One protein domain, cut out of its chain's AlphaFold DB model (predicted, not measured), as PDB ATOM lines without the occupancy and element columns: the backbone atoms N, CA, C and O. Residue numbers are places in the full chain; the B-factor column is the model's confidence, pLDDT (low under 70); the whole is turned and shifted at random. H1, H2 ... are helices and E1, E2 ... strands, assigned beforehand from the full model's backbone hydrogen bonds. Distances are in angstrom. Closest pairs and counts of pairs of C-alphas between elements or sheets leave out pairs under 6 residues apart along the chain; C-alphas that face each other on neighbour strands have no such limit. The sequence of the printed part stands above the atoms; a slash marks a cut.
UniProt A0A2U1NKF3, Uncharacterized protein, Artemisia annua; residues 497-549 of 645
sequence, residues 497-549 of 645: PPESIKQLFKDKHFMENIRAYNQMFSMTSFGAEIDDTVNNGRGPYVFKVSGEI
ATOM      1  N   PRO A 497       7.134  -2.584  28.909       87.62
ATOM      2  CA  PRO A 497       7.592  -2.508  27.531       87.62
ATOM      3  C   PRO A 497       8.467  -3.720  27.157       87.62
ATOM      4  O   PRO A 497       9.181  -4.248  28.019       87.62
ATOM      5  N   PRO A 498       8.475  -4.134  25.872       92.06
ATOM      6  CA  PRO A 498       9.396  -5.146  25.354       92.06
ATOM      7  C   PRO A 498      10.853  -4.858  25.735       92.06
ATOM      8  O   PRO A 498      11.294  -3.706  25.695       92.06
ATOM      9  N   GLU A 499      11.633  -5.893  26.068       91.06
ATOM     10  CA  GLU A 499      13.006  -5.693  26.563       91.06
ATOM     11  C   GLU A 499      13.917  -5.020  25.521       91.06
ATOM     12  O   GLU A 499      14.800  -4.264  25.905       91.06
ATOM     13  N   SER A 500      13.657  -5.190  24.219       89.88
ATOM     14  CA  SER A 500      14.345  -4.451  23.150       89.88
ATOM     15  C   SER A 500      14.144  -2.935  23.256       89.88
ATOM     16  O   SER A 500      15.100  -2.174  23.133       89.88
ATOM     17  N   ILE A 501      12.926  -2.484  23.571       91.12
ATOM     18  CA  ILE A 501      12.624  -1.070  23.828       91.12
ATOM     19  C   ILE A 501      13.289  -0.634  25.143       91.12
ATOM     20  O   ILE A 501      13.950   0.401  25.187       91.12
ATOM     21  N   LYS A 502      13.228  -1.461  26.197       91.62
ATOM     22  CA  LYS A 502      13.945  -1.211  27.465       91.62
ATOM     23  C   LYS A 502      15.469  -1.189  27.325       91.62
ATOM     24  O   LYS A 502      16.129  -0.685  28.226       91.62
ATOM     25  N   GLN A 503      16.042  -1.801  26.294       92.19
ATOM     26  CA  GLN A 503      17.470  -1.736  25.975       92.19
ATOM     27  C   GLN A 503      17.778  -0.471  25.175       92.19
ATOM     28  O   GLN A 503      18.721   0.233  25.514       92.19
ATOM     29  N   LEU A 504      16.934  -0.125  24.202       90.75
ATOM     30  CA  LEU A 504      17.067   1.086  23.394       90.75
ATOM     31  C   LEU A 504      17.015   2.367  24.253       90.75
ATOM     32  O   LEU A 504      17.895   3.209  24.138       90.75
ATOM     33  N   PHE A 505      16.092   2.466  25.217       88.88
ATOM     34  CA  PHE A 505      16.054   3.573  26.195       88.88
ATOM     35  C   PHE A 505      17.214   3.577  27.220       88.88
ATOM     36  O   PHE A 505      17.316   4.511  28.014       88.88
ATOM     37  N   LYS A 506      18.085   2.556  27.235       92.06
ATOM     38  CA  LYS A 506      19.340   2.538  28.017       92.06
ATOM     39  C   LYS A 506      20.567   2.860  27.164       92.06
ATOM     40  O   LYS A 506      21.626   3.115  27.729       92.06
ATOM     41  N   ASP A 507      20.450   2.832  25.836       93.56
ATOM     42  CA  ASP A 507      21.527   3.263  24.954       93.56
ATOM     43  C   ASP A 507      21.642   4.791  25.002       93.56
ATOM     44  O   ASP A 507      20.732   5.532  24.622       93.56
ATOM     45  N   LYS A 508      22.800   5.259  25.467       94.12
ATOM     46  CA  LYS A 508      23.137   6.678  25.523       94.12
ATOM     47  C   LYS A 508      23.084   7.320  24.132       94.12
ATOM     48  O   LYS A 508      22.556   8.420  24.008       94.12
ATOM     49  N   HIS A 509      23.566   6.630  23.094       93.69
ATOM     50  CA  HIS A 509      23.589   7.162  21.733       93.69
ATOM     51  C   HIS A 509      22.171   7.351  21.176       93.69
ATOM     52  O   HIS A 509      21.875   8.398  20.594       93.69
ATOM     53  N   PHE A 510      21.271   6.389  21.407       91.88
ATOM     54  CA  PHE A 510      19.848   6.554  21.114       91.88
ATOM     55  C   PHE A 510      19.232   7.729  21.878       91.88
ATOM     56  O   PHE A 510      18.577   8.564  21.260       91.88
ATOM     57  N   MET A 511      19.457   7.829  23.191       93.75
ATOM     58  CA  MET A 511      18.845   8.865  24.034       93.75
ATOM     59  C   MET A 511      19.317  10.284  23.692       93.75
ATOM     60  O   MET A 511      18.498  11.201  23.639       93.75
ATOM     61  N   GLU A 512      20.606  10.479  23.405       93.88
ATOM     62  CA  GLU A 512      21.155  11.779  22.988       93.88
ATOM     63  C   GLU A 512      20.623  12.206  21.606       93.88
ATOM     64  O   GLU A 512      20.308  13.379  21.397       93.88
ATOM     65  N   ASN A 513      20.419  11.250  20.692       90.56
ATOM     66  CA  ASN A 513      19.930  11.496  19.331       90.56
ATOM     67  C   ASN A 513      18.421  11.243  19.148       90.56
ATOM     68  O   ASN A 513      17.937  11.215  18.014       90.56
ATOM     69  N   ILE A 514      17.644  11.067  20.225       91.31
ATOM     70  CA  ILE A 514      16.283  10.512  20.128       91.31
ATOM     71  C   ILE A 514      15.338  11.360  19.271       91.31
ATOM     72  O   ILE A 514      14.493  10.824  18.558       91.31
ATOM     73  N   ARG A 515      15.524  12.688  19.251       88.81
ATOM     74  CA  ARG A 515      14.770  13.586  18.361       88.81
ATOM     75  C   ARG A 515      15.038  13.295  16.882       88.81
ATOM     76  O   ARG A 515      14.086  13.281  16.113       88.81
ATOM     77  N   ALA A 516      16.284  13.008  16.499       84.44
ATOM     78  CA  ALA A 516      16.645  12.668  15.123       84.44
ATOM     79  C   ALA A 516      16.108  11.283  14.722       84.44
ATOM     80  O   ALA A 516      15.573  11.126  13.626       84.44
ATOM     81  N   TYR A 517      16.157  10.298  15.628       86.19
ATOM     82  CA  TYR A 517      15.504   9.002  15.413       86.19
ATOM     83  C   TYR A 517      13.988   9.155  15.235       86.19
ATOM     84  O   TYR A 517      13.438   8.653  14.258       86.19
ATOM     85  N   ASN A 518      13.316   9.906  16.112       84.06
ATOM     86  CA  ASN A 518      11.886  10.189  15.994       84.06
ATOM     87  C   ASN A 518      11.559  10.910  14.676       84.06
ATOM     88  O   ASN A 518      10.639  10.501  13.980       84.06
ATOM     89  N   GLN A 519      12.342  11.922  14.286       80.75
ATOM     90  CA  GLN A 519      12.187  12.646  13.015       80.75
ATOM     91  C   GLN A 519      12.382  11.744  11.787       80.75
ATOM     92  O   GLN A 519      11.665  11.902  10.805       80.75
ATOM     93  N   MET A 520      13.282  10.758  11.843       75.75
ATOM     94  CA  MET A 520      13.437   9.749  10.787       75.75
ATOM     95  C   MET A 520      12.209   8.824  10.669       75.75
ATOM     96  O   MET A 520      11.923   8.324   9.582       75.75
ATOM     97  N   PHE A 521      11.460   8.624  11.759       66.25
ATOM     98  CA  PHE A 521      10.177   7.908  11.765       66.25
ATOM     99  C   PHE A 521       8.947   8.817  11.573       66.25
ATOM    100  O   PHE A 521       7.850   8.300  11.353       66.25
ATOM    101  N   SER A 522       9.110  10.147  11.554       66.25
ATOM    102  CA  SER A 522       8.086  11.120  11.140       66.25
ATOM    103  C   SER A 522       7.865  11.068   9.623       66.25
ATOM    104  O   SER A 522       8.161  12.011   8.891       66.25
ATOM    105  N   MET A 523       7.343   9.942   9.130       56.66
ATOM    106  CA  MET A 523       7.058   9.710   7.713       56.66
ATOM    107  C   MET A 523       5.847  10.537   7.249       56.66
ATOM    108  O   MET A 523       4.722  10.046   7.129       56.66
ATOM    109  N   THR A 524       6.096  11.816   6.969       54.53
ATOM    110  CA  THR A 524       5.141  12.759   6.372       54.53
ATOM    111  C   THR A 524       5.519  13.116   4.936       54.53
ATOM    112  O   THR A 524       5.430  14.269   4.522       54.53
ATOM    113  N   SER A 525       5.838  12.103   4.128       56.16
ATOM    114  CA  SER A 525       5.344  12.084   2.750       56.16
ATOM    115  C   SER A 525       3.818  11.983   2.816       56.16
ATOM    116  O   SER A 525       3.247  10.893   2.808       56.16
ATOM    117  N   PHE A 526       3.148  13.124   2.992       64.00
ATOM    118  CA  PHE A 526       1.692  13.188   2.982       64.00
ATOM    119  C   PHE A 526       1.215  13.428   1.547       64.00
ATOM    120  O   PHE A 526       1.596  14.394   0.892       64.00
ATOM    121  N   GLY A 527       0.388  12.517   1.046       68.50
ATOM    122  CA  GLY A 527      -0.381  12.727  -0.165       68.50
ATOM    123  C   GLY A 527      -1.489  13.727   0.129       68.50
ATOM    124  O   GLY A 527      -2.353  13.460   0.964       68.50
ATOM    125  N   ALA A 528      -1.445  14.857  -0.562       77.62
ATOM    126  CA  ALA A 528      -2.441  15.913  -0.542       77.62
ATOM    127  C   ALA A 528      -2.678  16.394  -1.976       77.62
ATOM    128  O   ALA A 528      -1.774  16.332  -2.812       77.62
ATOM    129  N   GLU A 529      -3.877  16.894  -2.258       78.12
ATOM    130  CA  GLU A 529      -4.146  17.620  -3.494       78.12
ATOM    131  C   GLU A 529      -3.680  19.067  -3.287       78.12
ATOM    132  O   GLU A 529      -4.276  19.810  -2.509       78.12
ATOM    133  N   ILE A 530      -2.559  19.452  -3.900       81.25
ATOM    134  CA  ILE A 530      -2.017  20.811  -3.772       81.25
ATOM    135  C   ILE A 530      -2.796  21.722  -4.720       81.25
ATOM    136  O   ILE A 530      -2.832  21.488  -5.926       81.25
ATOM    137  N   ASP A 531      -3.425  22.763  -4.177       83.00
ATOM    138  CA  ASP A 531      -4.182  23.734  -4.964       83.00
ATOM    139  C   ASP A 531      -3.320  24.954  -5.304       83.00
ATOM    140  O   ASP A 531      -3.371  26.001  -4.652       83.00
ATOM    141  N   ASP A 532      -2.542  24.811  -6.375       81.31
ATOM    142  CA  ASP A 532      -1.727  25.887  -6.934       81.31
ATOM    143  C   ASP A 532      -2.545  27.008  -7.607       81.31
ATOM    144  O   ASP A 532      -1.963  28.017  -8.009       81.31
ATOM    145  N   THR A 533      -3.883  26.917  -7.710       83.69
ATOM    146  CA  THR A 533      -4.676  27.968  -8.383       83.69
ATOM    147  C   THR A 533      -4.569  29.329  -7.689       83.69
ATOM    148  O   THR A 533      -4.637  30.368  -8.352       83.69
ATOM    149  N   VAL A 534      -4.314  29.325  -6.377       82.25
ATOM    150  CA  VAL A 534      -4.091  30.517  -5.541       82.25
ATOM    151  C   VAL A 534      -2.766  31.222  -5.876       82.25
ATOM    152  O   VAL A 534      -2.655  32.435  -5.712       82.25
ATOM    153  N   ASN A 535      -1.781  30.498  -6.416       85.19
ATOM    154  CA  ASN A 535      -0.429  30.998  -6.685       85.19
ATOM    155  C   ASN A 535      -0.276  31.715  -8.042       85.19
ATOM    156  O   ASN A 535       0.824  32.124  -8.402       85.19
ATOM    157  N   ASN A 536      -1.372  31.926  -8.781       82.81
ATOM    158  CA  ASN A 536      -1.373  32.625 -10.076       82.81
ATOM    159  C   ASN A 536      -1.326  34.169  -9.976       82.81
ATOM    160  O   ASN A 536      -1.370  34.858 -10.997       82.81
ATOM    161  N   GLY A 537      -1.284  34.733  -8.766       83.81
ATOM    162  CA  GLY A 537      -1.202  36.179  -8.527       83.81
ATOM    163  C   GLY A 537       0.222  36.680  -8.256       83.81
ATOM    164  O   GLY A 537       1.144  35.905  -8.041       83.81
ATOM    165  N   ARG A 538       0.396  38.006  -8.157       83.75
ATOM    166  CA  ARG A 538       1.648  38.639  -7.674       83.75
ATOM    167  C   ARG A 538       1.777  38.631  -6.136       83.75
ATOM    168  O   ARG A 538       2.405  39.520  -5.568       83.75
ATOM    169  N   GLY A 539       1.102  37.700  -5.464       81.25
ATOM    170  CA  GLY A 539       1.102  37.580  -4.005       81.25
ATOM    171  C   GLY A 539       2.277  36.745  -3.481       81.25
ATOM    172  O   GLY A 539       2.988  36.121  -4.273       81.25
ATOM    173  N   PRO A 540       2.483  36.696  -2.154       80.81
ATOM    174  CA  PRO A 540       3.354  35.694  -1.546       80.81
ATOM    175  C   PRO A 540       2.816  34.280  -1.817       80.81
ATOM    176  O   PRO A 540       1.606  34.081  -1.907       80.81
ATOM    177  N   TYR A 541       3.715  33.300  -1.931       85.38
ATOM    178  CA  TYR A 541       3.350  31.905  -2.203       85.38
ATOM    179  C   TYR A 541       2.498  31.311  -1.071       85.38
ATOM    180  O   TYR A 541       2.889  31.340   0.098       85.38
ATOM    181  N   VAL A 542       1.350  30.737  -1.430       86.06
ATOM    182  CA  VAL A 542       0.412  30.072  -0.524       86.06
ATOM    183  C   VAL A 542       0.464  28.568  -0.777       86.06
ATOM    184  O   VAL A 542      -0.001  28.077  -1.806       86.06
ATOM    185  N   PHE A 543       0.982  27.813   0.190       84.38
ATOM    186  CA  PHE A 543       0.873  26.356   0.174       84.38
ATOM    187  C   PHE A 543      -0.539  25.943   0.617       84.38
ATOM    188  O   PHE A 543      -0.824  25.849   1.813       84.38
ATOM    189  N   LYS A 544      -1.446  25.744  -0.345       84.00
ATOM    190  CA  LYS A 544      -2.828  25.321  -0.086       84.00
ATOM    191  C   LYS A 544      -2.990  23.820  -0.319       84.00
ATOM    192  O   LYS A 544      -2.686  23.313  -1.395       84.00
ATOM    193  N   VAL A 545      -3.545  23.140   0.680       84.62
ATOM    194  CA  VAL A 545      -3.958  21.734   0.605       84.62
ATOM    195  C   VAL A 545      -5.475  21.645   0.445       84.62
ATOM    196  O   VAL A 545      -6.226  22.312   1.157       84.62
ATOM    197  N   SER A 546      -5.898  20.780  -0.470       76.56
ATOM    198  CA  SER A 546      -7.268  20.339  -0.719       76.56
ATOM    199  C   SER A 546      -7.367  18.811  -0.553       76.56
ATOM    200  O   SER A 546      -6.360  18.100  -0.510       76.56
ATOM    201  N   GLY A 547      -8.597  18.296  -0.460       76.44
ATOM    202  CA  GLY A 547      -8.869  16.855  -0.400       76.44
ATOM    203  C   GLY A 547      -8.545  16.179   0.943       76.44
ATOM    204  O   GLY A 547      -8.480  16.816   1.992       76.44
ATOM    205  N   GLU A 548      -8.399  14.850   0.910       74.75
ATOM    206  CA  GLU A 548      -8.048  14.010   2.068       74.75
ATOM    207  C   GLU A 548      -6.519  13.946   2.227       74.75
ATOM    208  O   GLU A 548      -5.824  13.482   1.321       74.75
ATOM    209  N   ILE A 549      -5.994  14.355   3.388       76.38
ATOM    210  CA  ILE A 549      -4.573  14.182   3.726       76.38
ATOM    211  C   ILE A 549      -4.319  12.702   4.040       76.38
ATOM    212  O   ILE A 549      -4.880  12.157   4.989       76.38
TER     213      ILE A 549
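AT A GLANCE: This is residues 497 to 549 of the 645 residues of an uncharacterized protein of Artemisia annua (UniProt A0A2U1NKF3). Start at residue 497 and you follow a thin, drawn-out chain: three short helices, H1, H2 and H3, strung one after another with a corner at H2, lead to a loop at the other end, where two short strands, E1 and E2, pair side by side and H4 sits in the stretch between them. The helices make no core; residues 497 to 504, 506 to 513 and 515 to 525 stand free as an arm. The printed part has 53 residues, with four named helices and two named strands in the order H1, H2, H3, E1, H4, E2, and a sheet of order E1 - E2, antiparallel; the class is mixed, helices and strands. The whole is extended, a rod with a radius of gyration of the C-alphas of 19.6 A and spans of 55 by 23 by 11 A.

IN THESE COORDINATES: Find C-alpha 499 at (13.006, -5.693, 26.563); from there H1 runs to residue 504, 8.5 A. Next comes H2, residues 508 to 512, 6.0 A, and then H3, residues 514 to 521, 10.7 A from C-alpha 514 at (16.283, 10.512, 20.128). E1, residues 526 to 530, spans 10.8 A, and H4, residues 532 to 536, spans 7.4 A. Look last for E2, residues 545 to 549, 8.2 A, ending at C-alpha 549 at (-4.573, 14.182, 3.726).

HOW THE PARTS SIT: Begin with H1 and H2, close but not clearly touching: their closest C-alphas, those of Leu 504 and Phe 510, are 6.5 A apart. H2 and H3 are also close but not clearly touching, with the closest C-alphas, those of Phe 510 and Tyr 517, 7.6 A apart. H1 and H3 are apart. Go on to E1 and E2, antiparallel neighbours with 142 degrees between their directions; C-alphas 530 and 545 face each other at 4.9 A. Look there for N 546 and O 529, 2.8 A apart, and N 529 and O 546, 3.3 A apart, both within hydrogen-bond range. H4 touches no helix and is apart from H1, H2 and H3. In H1, H2 and H3 every O i to N i+4 pair is within hydrogen-bond range; in H4 it is 0 of 1, beside 1 of 2 O i to N i+3 pairs.

THE WHOLE: The two C-alphas farthest apart are those of Glu 499 and Arg 538, 57.2 A. The printed part has no cut, and no link is long; H4 to E2, with 8 residues, is short. The mean pLDDT of the printed part is 82.6, and you will find residues 521 to 527 under 70.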